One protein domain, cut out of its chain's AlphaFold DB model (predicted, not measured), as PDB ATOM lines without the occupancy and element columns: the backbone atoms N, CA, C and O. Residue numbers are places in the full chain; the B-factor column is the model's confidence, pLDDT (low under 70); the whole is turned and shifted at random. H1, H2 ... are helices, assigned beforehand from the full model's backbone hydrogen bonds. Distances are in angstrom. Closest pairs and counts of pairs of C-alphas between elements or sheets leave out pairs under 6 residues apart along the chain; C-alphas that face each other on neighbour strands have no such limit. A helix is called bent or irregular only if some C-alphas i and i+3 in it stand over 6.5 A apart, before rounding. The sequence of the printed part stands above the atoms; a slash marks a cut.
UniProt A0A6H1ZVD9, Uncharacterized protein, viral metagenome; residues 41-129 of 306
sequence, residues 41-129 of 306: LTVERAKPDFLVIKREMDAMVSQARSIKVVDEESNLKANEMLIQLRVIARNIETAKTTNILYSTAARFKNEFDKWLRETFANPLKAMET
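AT A GLANCE: This is residues 41 to 129 of the 306 residues of an uncharacterized protein of viral metagenome (UniProt A0A6H1ZVD9). A helical hairpin, H1 and H2, meets H3 at a corner, making a wide V. The printed part has 89 residues with three named helices, H1, H2, H3: all helix. It is extended, radius of gyration of the C-alphas 21.4 A, spanning 66 by 36 by 16 A.

IN THESE COORDINATES: Find C-alpha 43 at (165.995, 133.394, 120.549); H1 runs to residue 66, irregular, C-alphas 49 and 52 being 7.1 A apart. H2, residues 72 to 98, is 38.9 A long. H3, assigned as one helix by its hydrogen bonds, is bent, C-alphas 119 and 122 being 6.8 A apart: H3a is residues 100 to 119 and H3b is residues 122 to 129, with C-alpha 129 at (143.651, 102.504, 139.707).

HOW THE PARTS SIT: H1 and H2, the hairpin, touch at a shallow tilt of 3 degrees, opposite ways; the closest C-alphas, Ile 53 and Ile 88, are 6.9 A apart. H2 and H3a only just touch, with 3 pairs of C-alphas within 8 A, only at the corner. Every O i to N i+4 pair is within hydrogen-bond range in H2, H3a and H3b, 14 of 20 in H1.

THE WHOLE: The printed part has no cut; both links are tight. Residues 121, 124 and 128 have pLDDT under 70.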
ATOM      1  N   LEU A  41     166.410 126.863 116.436       76.50
ATOM      2  CA  LEU A  41     165.457 127.361 117.442       76.50
ATOM      3  C   LEU A  41     166.115 128.319 118.451       76.50
ATOM      4  O   LEU A  41     165.964 128.175 119.663       76.50
ATOM      5  N   THR A  42     166.861 129.313 117.966       83.81
ATOM      6  CA  THR A  42     167.519 130.308 118.828       83.81
ATOM      7  C   THR A  42     166.671 131.567 119.010       83.81
ATOM      8  O   THR A  42     166.027 132.056 118.080       83.81
ATOM      9  N   VAL A  43     166.708 132.143 120.217       83.00
ATOM     10  CA  VAL A  43     165.995 133.394 120.549       83.00
ATOM     11  C   VAL A  43     166.450 134.549 119.656       83.00
ATOM     12  O   VAL A  43     165.636 135.381 119.265       83.00
ATOM     13  N   GLU A  44     167.729 134.577 119.275       85.75
ATOM     14  CA  GLU A  44     168.299 135.601 118.392       85.75
ATOM     15  C   GLU A  44     167.565 135.707 117.050       85.75
ATOM     16  O   GLU A  44     167.373 136.812 116.548       85.75
ATOM     17  N   ARG A  45     167.076 134.585 116.505       85.50
ATOM     18  CA  ARG A  45     166.300 134.576 115.256       85.50
ATOM     19  C   ARG A  45     164.882 135.114 115.417       85.50
ATOM     20  O   ARG A  45     164.333 135.624 114.452       85.50
ATOM     21  N   ALA A  46     164.303 135.021 116.613       85.75
ATOM     22  CA  ALA A  46     162.967 135.539 116.893       85.75
ATOM     23  C   ALA A  46     162.972 137.038 117.238       85.75
ATOM     24  O   ALA A  46     161.956 137.704 117.074       85.75
ATOM     25  N   LYS A  47     164.102 137.594 117.703       87.69
ATOM     26  CA  LYS A  47     164.201 139.004 118.129       87.69
ATOM     27  C   LYS A  47     163.723 140.028 117.089       87.69
ATOM     28  O   LYS A  47     163.040 140.962 117.515       87.69
ATOM     29  N   PRO A  48     164.043 139.911 115.781       91.12
ATOM     30  CA  PRO A  48     163.623 140.895 114.783       91.12
ATOM     31  C   PRO A  48     162.106 141.118 114.740       91.12
ATOM     32  O   PRO A  48     161.675 142.267 114.647       91.12
ATOM     33  N   ASP A  49     161.310 140.060 114.922       84.56
ATOM     34  CA  ASP A  49     159.840 140.110 114.872       84.56
ATOM     35  C   ASP A  49     159.235 140.964 115.999       84.56
ATOM     36  O   ASP A  49     158.152 141.529 115.856       84.56
ATOM     37  N   PHE A  50     159.949 141.109 117.120       90.75
ATOM     38  CA  PHE A  50     159.494 141.877 118.283       90.75
ATOM     39  C   PHE A  50     160.064 143.299 118.339       90.75
ATOM     40  O   PHE A  50     159.665 144.076 119.208       90.75
ATOM     41  N   LEU A  51     160.975 143.681 117.434       91.69
ATOM     42  CA  LEU A  51     161.616 145.004 117.476       91.69
ATOM     43  C   LEU A  51     160.615 146.151 117.294       91.69
ATOM     44  O   LEU A  51     160.768 147.190 117.936       91.69
ATOM     45  N   VAL A  52     159.593 145.966 116.453       91.75
ATOM     46  CA  VAL A  52     158.546 146.977 116.227       91.75
ATOM     47  C   VAL A  52     157.727 147.186 117.501       91.75
ATOM     48  O   VAL A  52     157.634 148.308 117.994       91.75
ATOM     49  N   ILE A  53     157.243 146.096 118.103       89.88
ATOM     50  CA  ILE A  53     156.432 146.137 119.327       89.88
ATOM     51  C   ILE A  53     157.241 146.695 120.508       89.88
ATOM     52  O   ILE A  53     156.723 147.460 121.320       89.88
ATOM     53  N   LYS A  54     158.538 146.367 120.587       90.00
ATOM     54  CA  LYS A  54     159.435 146.915 121.610       90.00
ATOM     55  C   LYS A  54     159.537 148.440 121.514       90.00
ATOM     56  O   LYS A  54     159.459 149.111 122.536       90.00
ATOM     57  N   ARG A  55     159.668 148.996 120.302       93.06
ATOM     58  CA  ARG A  55     159.714 150.455 120.101       93.06
ATOM     59  C   ARG A  55     158.413 151.132 120.538       93.06
ATOM     60  O   ARG A  55     158.473 152.166 121.197       93.06
ATOM     61  N   GLU A  56     157.260 150.545 120.214       87.69
ATOM     62  CA  GLU A  56     155.949 151.047 120.658       87.69
ATOM     63  C   GLU A  56     155.817 151.023 122.187       87.69
ATOM     64  O   GLU A  56     155.371 151.996 122.796       87.69
ATOM     65  N   MET A  57     156.260 149.934 122.821       89.81
ATOM     66  CA  MET A  57     156.280 149.801 124.276       89.81
ATOM     67  C   MET A  57     157.189 150.849 124.932       89.81
ATOM     68  O   MET A  57     156.760 151.513 125.873       89.81
ATOM     69  N   ASP A  58     158.416 151.035 124.437       87.88
ATOM     70  CA  ASP A  58     159.373 152.006 124.986       87.88
ATOM     71  C   ASP A  58     158.837 153.452 124.874       87.88
ATOM     72  O   ASP A  58     158.990 154.262 125.799       87.88
ATOM     73  N   ALA A  59     158.134 153.766 123.778       88.25
ATOM     74  CA  ALA A  59     157.429 155.036 123.613       88.25
ATOM     75  C   ALA A  59     156.291 155.197 124.638       88.25
ATOM     76  O   ALA A  59     156.198 156.237 125.293       88.25
ATOM     77  N   MET A  60     155.478 154.154 124.843       83.94
ATOM     78  CA  MET A  60     154.379 154.156 125.817       83.94
ATOM     79  C   MET A  60     154.878 154.318 127.257       83.94
ATOM     80  O   MET A  60     154.316 155.086 128.031       83.94
ATOM     81  N   VAL A  61     155.974 153.641 127.620       84.38
ATOM     82  CA  VAL A  61     156.609 153.767 128.944       84.38
ATOM     83  C   VAL A  61     157.080 155.199 129.184       84.38
ATOM     84  O   VAL A  61     156.927 155.725 130.287       84.38
ATOM     85  N   SER A  62     157.627 155.850 128.158       89.50
ATOM     86  CA  SER A  62     158.058 157.247 128.248       89.50
ATOM     87  C   SER A  62     156.871 158.192 128.471       89.50
ATOM     88  O   SER A  62     156.943 159.063 129.338       89.50
ATOM     89  N   GLN A  63     155.752 157.976 127.768       85.12
ATOM     90  CA  GLN A  63     154.515 158.743 127.963       85.12
ATOM     91  C   GLN A  63     153.905 158.508 129.354       85.12
ATOM     92  O   GLN A  63     153.573 159.469 130.049       85.12
ATOM     93  N   ALA A  64     153.845 157.254 129.806       87.31
ATOM     94  CA  ALA A  64     153.327 156.880 131.121       87.31
ATOM     95  C   ALA A  64     154.110 157.520 132.272       87.31
ATOM     96  O   ALA A  64     153.525 157.926 133.268       87.31
ATOM     97  N   ARG A  65     155.433 157.676 132.141       87.88
ATOM     98  CA  ARG A  65     156.247 158.366 133.159       87.88
ATOM     99  C   ARG A  65     155.938 159.859 133.273       87.88
ATOM    100  O   ARG A  65     156.219 160.452 134.310       87.88
ATOM    101  N   SER A  66     155.403 160.466 132.217       91.00
ATOM    102  CA  SER A  66     155.100 161.900 132.178       91.00
ATOM    103  C   SER A  66     153.693 162.250 132.670       91.00
ATOM    104  O   SER A  66     153.434 163.414 132.978       91.00
ATOM    105  N   ILE A  67     152.788 161.269 132.770       88.69
ATOM    106  CA  ILE A  67     151.394 161.527 133.128       88.69
ATOM    107  C   ILE A  67     151.244 161.733 134.641       88.69
ATOM    108  O   ILE A  67     151.717 160.939 135.453       88.69
ATOM    109  N   LYS A  68     150.563 162.813 135.025       91.44
ATOM    110  CA  LYS A  68     150.093 163.052 136.393       91.44
ATOM    111  C   LYS A  68     148.576 163.137 136.351       91.44
ATOM    112  O   LYS A  68     148.044 163.956 135.609       91.44
ATOM    113  N   VAL A  69     147.906 162.290 137.123       86.94
ATOM    114  CA  VAL A  69     146.441 162.257 137.193       86.94
ATOM    115  C   VAL A  69     145.999 163.189 138.316       86.94
ATOM    116  O   VAL A  69     146.200 162.877 139.487       86.94
ATOM    117  N   VAL A  70     145.482 164.361 137.953       89.00
ATOM    118  CA  VAL A  70     145.070 165.423 138.896       89.00
ATOM    119  C   VAL A  70     143.610 165.838 138.674       89.00
ATOM    120  O   VAL A  70     142.969 166.349 139.586       89.00
ATOM    121  N   ASP A  71     143.070 165.583 137.484       86.38
ATOM    122  CA  ASP A  71     141.726 165.963 137.050       86.38
ATOM    123  C   ASP A  71     141.060 164.848 136.216       86.38
ATOM    124  O   ASP A  71     141.676 163.837 135.871       86.38
ATOM    125  N   GLU A  72     139.780 165.029 135.890       80.12
ATOM    126  CA  GLU A  72     139.005 164.045 135.121       80.12
ATOM    127  C   GLU A  72     139.558 163.854 133.693       80.12
ATOM    128  O   GLU A  72     139.551 162.748 133.155       80.12
ATOM    129  N   GLU A  73     140.112 164.909 133.087       85.25
ATOM    130  CA  GLU A  73     140.698 164.840 131.743       85.25
ATOM    131  C   GLU A  73     141.998 164.014 131.726       85.25
ATOM    132  O   GLU A  73     142.199 163.167 130.850       85.25
ATOM    133  N   SER A  74     142.881 164.204 132.711       76.62
ATOM    134  CA  SER A  74     144.088 163.388 132.887       76.62
ATOM    135  C   SER A  74     143.760 161.950 133.288       76.62
ATOM    136  O   SER A  74     144.463 161.036 132.853       76.62
ATOM    137  N   ASN A  75     142.671 161.721 134.030       74.69
ATOM    138  CA  ASN A  75     142.153 160.382 134.312       74.69
ATOM    139  C   ASN A  75     141.682 159.675 133.028       74.69
ATOM    140  O   ASN A  75     142.021 158.514 132.788       74.69
ATOM    141  N   LEU A  76     140.965 160.377 132.145       80.88
ATOM    142  CA  LEU A  76     140.539 159.831 130.854       80.88
ATOM    143  C   LEU A  76     141.739 159.478 129.958       80.88
ATOM    144  O   LEU A  76     141.789 158.374 129.413       80.88
ATOM    145  N   LYS A  77     142.755 160.350 129.891       78.75
ATOM    146  CA  LYS A  77     144.019 160.082 129.171       78.75
ATOM    147  C   LYS A  77     144.786 158.891 129.754       78.75
ATOM    148  O   LYS A  77     145.326 158.080 129.002       78.75
ATOM    149  N   ALA A  78     144.815 158.742 131.080       76.19
ATOM    150  CA  ALA A  78     145.429 157.586 131.731       76.19
ATOM    151  C   ALA A  78     144.688 156.284 131.385       76.19
ATOM    152  O   ALA A  78     145.320 155.277 131.063       76.19
ATOM    153  N   ASN A  79     143.354 156.307 131.372       71.00
ATOM    154  CA  ASN A  79     142.546 155.158 130.972       71.00
ATOM    155  C   ASN A  79     142.740 154.787 129.494       71.00
ATOM    156  O   ASN A  79     142.854 153.603 129.172       71.00
ATOM    157  N   GLU A  80     142.850 155.767 128.596       78.69
ATOM    158  CA  GLU A  80     143.184 155.522 127.189       78.69
ATOM    159  C   GLU A  80     144.566 154.863 127.043       78.69
ATOM    160  O   GLU A  80     144.712 153.856 126.345       78.69
ATOM    161  N   MET A  81     145.565 155.353 127.780       78.88
ATOM    162  CA  MET A  81     146.909 154.773 127.806       78.88
ATOM    163  C   MET A  81     146.909 153.326 128.327       78.88
ATOM    164  O   MET A  81     147.591 152.460 127.775       78.88
ATOM    165  N   LEU A  82     146.087 153.017 129.338       75.88
ATOM    166  CA  LEU A  82     145.893 151.646 129.825       75.88
ATOM    167  C   LEU A  82     145.270 150.731 128.758       75.88
ATOM    168  O   LEU A  82     145.627 149.551 128.669       75.88
ATOM    169  N   ILE A  83     144.358 151.250 127.932       81.88
ATOM    170  CA  ILE A  83     143.791 150.510 126.797       81.88
ATOM    171  C   ILE A  83     144.871 150.252 125.740       81.88
ATOM    172  O   ILE A  83     144.997 149.121 125.265       81.88
ATOM    173  N   GLN A  84     145.687 151.250 125.400       79.38
ATOM    174  CA  GLN A  84     146.774 151.098 124.427       79.38
ATOM    175  C   GLN A  84     147.835 150.093 124.908       79.38
ATOM    176  O   GLN A  84     148.235 149.209 124.149       79.38
ATOM    177  N   LEU A  85     148.203 150.124 126.195       80.38
ATOM    178  CA  LEU A  85     149.105 149.141 126.805       80.38
ATOM    179  C   LEU A  85     148.571 147.706 126.663       80.38
ATOM    180  O   LEU A  85     149.314 146.768 126.373       80.38
ATOM    181  N   ARG A  86     147.257 147.531 126.821       82.25
ATOM    182  CA  ARG A  86     146.576 146.244 126.632       82.25
ATOM    183  C   ARG A  86     146.570 145.770 125.182       82.25
ATOM    184  O   ARG A  86     146.636 144.562 124.947       82.25
ATOM    185  N   VAL A  87     146.478 146.688 124.223       85.50
ATOM    186  CA  VAL A  87     146.605 146.372 122.793       85.50
ATOM    187  C   VAL A  87     148.028 145.913 122.480       85.50
ATOM    188  O   VAL A  87     148.183 144.843 121.897       85.50
ATOM    189  N   ILE A  88     149.052 146.632 122.956       81.25
ATOM    190  CA  ILE A  88     150.464 146.234 122.814       81.25
ATOM    191  C   ILE A  88     150.686 144.837 123.409       81.25
ATOM    192  O   ILE A  88     151.230 143.962 122.741       81.25
ATOM    193  N   ALA A  89     150.186 144.575 124.622       82.19
ATOM    194  CA  ALA A  89     150.291 143.259 125.254       82.19
ATOM    195  C   ALA A  89     149.633 142.142 124.423       82.19
ATOM    196  O   ALA A  89     150.178 141.045 124.306       82.19
ATOM    197  N   ARG A  90     148.475 142.414 123.804       86.38
ATOM    198  CA  ARG A  90     147.825 141.460 122.894       86.38
ATOM    199  C   ARG A  90     148.656 141.228 121.634       86.38
ATOM    200  O   ARG A  90     148.790 140.081 121.225       86.38
ATOM    201  N   ASN A  91     149.232 142.281 121.058       85.19
ATOM    202  CA  ASN A  91     150.088 142.179 119.879       85.19
ATOM    203  C   ASN A  91     151.345 141.344 120.164       85.19
ATOM    204  O   ASN A  91     151.737 140.558 119.308       85.19
ATOM    205  N   ILE A  92     151.928 141.441 121.368       84.62
ATOM    206  CA  ILE A  92     153.034 140.567 121.805       84.62
ATOM    207  C   ILE A  92     152.602 139.099 121.773       84.62
ATOM    208  O   ILE A  92     153.311 138.265 121.213       84.62
ATOM    209  N   GLU A  93     151.441 138.772 122.347       86.38
ATOM    210  CA  GLU A  93     150.940 137.393 122.344       86.38
ATOM    211  C   GLU A  93     150.611 136.904 120.928       86.38
ATOM    212  O   GLU A  93     150.968 135.781 120.578       86.38
ATOM    213  N   THR A  94     150.009 137.744 120.081       88.25
ATOM    214  CA  THR A  94     149.768 137.399 118.674       88.25
ATOM    215  C   THR A  94     151.084 137.144 117.942       88.25
ATOM    216  O   THR A  94     151.244 136.064 117.380       88.25
ATOM    217  N   ALA A  95     152.057 138.058 118.023       85.44
ATOM    218  CA  ALA A  95     153.372 137.908 117.396       85.44
ATOM    219  C   ALA A  95     154.097 136.643 117.873       85.44
ATOM    220  O   ALA A  95     154.648 135.898 117.068       85.44
ATOM    221  N   LYS A  96     154.013 136.333 119.170       83.81
ATOM    222  CA  LYS A  96     154.518 135.084 119.746       83.81
ATOM    223  C   LYS A  96     153.834 133.857 119.149       83.81
ATOM    224  O   LYS A  96     154.525 132.930 118.753       83.81
ATOM    225  N   THR A  97     152.506 133.836 119.040       83.31
ATOM    226  CA  THR A  97     151.792 132.687 118.453       83.31
ATOM    227  C   THR A  97     151.983 132.540 116.942       83.31
ATOM    228  O   THR A  97     152.004 131.414 116.452       83.31
ATOM    229  N   THR A  98     152.143 133.645 116.209       86.88
ATOM    230  CA  THR A  98     152.374 133.657 114.755       86.88
ATOM    231  C   THR A  98     153.831 133.354 114.402       86.88
ATOM    232  O   THR A  98     154.104 132.865 113.307       86.88
ATOM    233  N   ASN A  99     154.778 133.593 115.316       87.88
ATOM    234  CA  ASN A  99     156.180 133.260 115.105       87.88
ATOM    235  C   ASN A  99     156.351 131.739 114.902       87.88
ATOM    236  O   ASN A  99     155.951 130.909 115.727       87.88
ATOM    237  N   ILE A 100     156.961 131.373 113.773       85.19
ATOM    238  CA  ILE A 100     157.114 129.979 113.330       85.19
ATOM    239  C   ILE A 100     157.994 129.178 114.296       85.19
ATOM    240  O   ILE A 100     157.724 128.003 114.537       85.19
ATOM    241  N   LEU A 101     159.015 129.802 114.894       83.69
ATOM    242  CA  LEU A 101     159.910 129.128 115.838       83.69
ATOM    243  C   LEU A 101     159.167 128.789 117.131       83.69
ATOM    244  O   LEU A 101     159.236 127.657 117.608       83.69
ATOM    245  N   TYR A 102     158.400 129.746 117.661       81.00
ATOM    246  CA  TYR A 102     157.595 129.532 118.859       81.00
ATOM    247  C   TYR A 102     156.492 128.493 118.631       81.00
ATOM    248  O   TYR A 102     156.343 127.577 119.437       81.00
ATOM    249  N   SER A 103     155.733 128.595 117.538       83.44
ATOM    250  CA  SER A 103     154.653 127.644 117.237       83.44
ATOM    251  C   SER A 103     155.175 126.231 116.953       83.44
ATOM    252  O   SER A 103     154.588 125.269 117.446       83.44
ATOM    253  N   THR A 104     156.310 126.090 116.260       83.50
ATOM    254  CA  THR A 104     156.985 124.795 116.053       83.50
ATOM    255  C   THR A 104     157.454 124.189 117.375       83.50
ATOM    256  O   THR A 104     157.149 123.030 117.659       83.50
ATOM    257  N   ALA A 105     158.126 124.970 118.228       84.19
ATOM    258  CA  ALA A 105     158.566 124.504 119.544       84.19
ATOM    259  C   ALA A 105     157.381 124.136 120.454       84.19
ATOM    260  O   ALA A 105     157.406 123.108 121.132       84.19
ATOM    261  N   ALA A 106     156.315 124.940 120.443       84.38
ATOM    262  CA  ALA A 106     155.098 124.674 121.202       84.38
ATOM    263  C   ALA A 106     154.386 123.407 120.709       84.38
ATOM    264  O   ALA A 106     153.931 122.607 121.526       84.38
ATOM    265  N   ARG A 107     154.315 123.193 119.390       83.44
ATOM    266  CA  ARG A 107     153.755 121.976 118.795       83.44
ATOM    267  C   ARG A 107     154.559 120.746 119.201       83.44
ATOM    268  O   ARG A 107     153.958 119.811 119.719       83.44
ATOM    269  N   PHE A 108     155.885 120.783 119.056       85.00
ATOM    270  CA  PHE A 108     156.764 119.696 119.491       85.00
ATOM    271  C   PHE A 108     156.570 119.384 120.975       85.00
ATOM    272  O   PHE A 108     156.316 118.240 121.333       85.00
ATOM    273  N   LYS A 109     156.602 120.407 121.839       88.19
ATOM    274  CA  LYS A 109     156.359 120.239 123.276       88.19
ATOM    275  C   LYS A 109     155.007 119.576 123.539       88.19
ATOM    276  O   LYS A 109     154.929 118.654 124.337       88.19
ATOM    277  N   ASN A 110     153.943 120.031 122.880       87.38
ATOM    278  CA  ASN A 110     152.602 119.489 123.088       87.38
ATOM    279  C   ASN A 110     152.468 118.043 122.589       87.38
ATOM    280  O   ASN A 110     151.818 117.239 123.257       87.38
ATOM    281  N   GLU A 111     153.066 117.713 121.444       87.75
ATOM    282  CA  GLU A 111     153.104 116.354 120.894       87.75
ATOM    283  C   GLU A 111     153.942 115.424 121.783       87.75
ATOM    284  O   GLU A 111     153.481 114.333 122.116       87.75
ATOM    285  N   PHE A 112     155.105 115.876 122.255       85.38
ATOM    286  CA  PHE A 112     155.955 115.134 123.184       85.38
ATOM    287  C   PHE A 112     155.282 114.933 124.548       85.38
ATOM    288  O   PHE A 112     155.233 113.813 125.049       85.38
ATOM    289  N   ASP A 113     154.674 115.975 125.125       82.88
ATOM    290  CA  ASP A 113     153.893 115.881 126.366       82.88
ATOM    291  C   ASP A 113     152.692 114.935 126.199       82.88
ATOM    292  O   ASP A 113     152.334 114.198 127.120       82.88
ATOM    293  N   LYS A 114     152.030 114.966 125.034       90.00
ATOM    294  CA  LYS A 114     150.938 114.043 124.705       90.00
ATOM    295  C   LYS A 114     151.453 112.607 124.649       90.00
ATOM    296  O   LYS A 114     150.874 111.757 125.318       90.00
ATOM    297  N   TRP A 115     152.549 112.369 123.935       91.12
ATOM    298  CA  TRP A 115     153.197 111.065 123.857       91.12
ATOM    299  C   TRP A 115     153.607 110.559 125.245       91.12
ATOM    300  O   TRP A 115     153.209 109.466 125.629       91.12
ATOM    301  N   LEU A 116     154.269 111.378 126.071       77.00
ATOM    302  CA  LEU A 116     154.629 111.007 127.445       77.00
ATOM    303  C   LEU A 116     153.406 110.620 128.290       77.00
ATOM    304  O   LEU A 116     153.447 109.655 129.061       77.00
ATOM    305  N   ARG A 117     152.299 111.362 128.153       82.19
ATOM    306  CA  ARG A 117     151.053 111.042 128.859       82.19
ATOM    307  C   ARG A 117     150.446 109.729 128.384       82.19
ATOM    308  O   ARG A 117     150.043 108.925 129.217       82.19
ATOM    309  N   GLU A 118     150.366 109.518 127.077       85.50
ATOM    310  CA  GLU A 118     149.757 108.324 126.486       85.50
ATOM    311  C   GLU A 118     150.603 107.071 126.730       85.50
ATOM    312  O   GLU A 118     150.056 106.036 127.107       85.50
ATOM    313  N   THR A 119     151.924 107.174 126.589       80.94
ATOM    314  CA  THR A 119     152.862 106.054 126.713       80.94
ATOM    315  C   THR A 119     153.176 105.694 128.162       80.94
ATOM    316  O   THR A 119     153.284 104.511 128.470       80.94
ATOM    317  N   PHE A 120     153.299 106.671 129.068       81.00
ATOM    318  CA  PHE A 120     153.755 106.404 130.439       81.00
ATOM    319  C   PHE A 120     152.718 106.769 131.496       81.00
ATOM    320  O   PHE A 120     152.338 105.923 132.308       81.00
ATOM    321  N   ALA A 121     152.232 108.013 131.499       67.75
ATOM    322  CA  ALA A 121     151.401 108.494 132.604       67.75
ATOM    323  C   ALA A 121     150.054 107.757 132.693       67.75
ATOM    324  O   ALA A 121     149.620 107.391 133.785       67.75
ATOM    325  N   ASN A 122     149.399 107.511 131.557       78.38
ATOM    326  CA  ASN A 122     148.103 106.841 131.504       78.38
ATOM    327  C   ASN A 122     148.199 105.363 131.926       78.38
ATOM    328  O   ASN A 122     147.419 104.973 132.797       78.38
ATOM    329  N   PRO A 123     149.148 104.548 131.416       82.00
ATOM    330  CA  PRO A 123     149.357 103.190 131.919       82.00
ATOM    331  C   PRO A 123     149.701 103.138 133.410       82.00
ATOM    332  O   PRO A 123     149.123 102.329 134.135       82.00
ATOM    333  N   LEU A 124     150.569 104.032 133.903       68.81
ATOM    334  CA  LEU A 124     150.884 104.123 135.335       68.81
ATOM    335  C   LEU A 124     149.636 104.423 136.169       68.81
ATOM    336  O   LEU A 124     149.372 103.744 137.160       68.81
ATOM    337  N   LYS A 125     148.819 105.382 135.730       75.12
ATOM    338  CA  LYS A 125     147.556 105.727 136.389       75.12
ATOM    339  C   LYS A 125     146.540 104.583 136.338       75.12
ATOM    340  O   LYS A 125     145.808 104.368 137.305       75.12
ATOM    341  N   ALA A 126     146.484 103.834 135.238       80.81
ATOM    342  CA  ALA A 126     145.636 102.652 135.119       80.81
ATOM    343  C   ALA A 126     146.081 101.543 136.089       80.81
ATOM    344  O   ALA A 126     145.240 100.964 136.778       80.81
ATOM    345  N   MET A 127     147.392 101.306 136.218       73.00
ATOM    346  CA  MET A 127     147.950 100.374 137.204       73.00
ATOM    347  C   MET A 127     147.655 100.818 138.640       73.00
ATOM    348  O   MET A 127     147.194 100.008 139.442       73.00
ATOM    349  N   GLU A 128     147.829 102.104 138.957       67.50
ATOM    350  CA  GLU A 128     147.461 102.657 140.266       67.50
ATOM    351  C   GLU A 128     145.975 102.408 140.566       67.50
ATOM    352  O   GLU A 128     145.621 101.894 141.630       67.50
ATOM    353  N   THR A 129     145.105 102.700 139.595       75.31
ATOM    354  CA  THR A 129     143.651 102.504 139.707       75.31
ATOM    355  C   THR A 129     143.289 101.031 139.918       75.31
ATOM    356  O   THR A 129     142.355 100.737 140.661       75.31
TER     357      THR A 129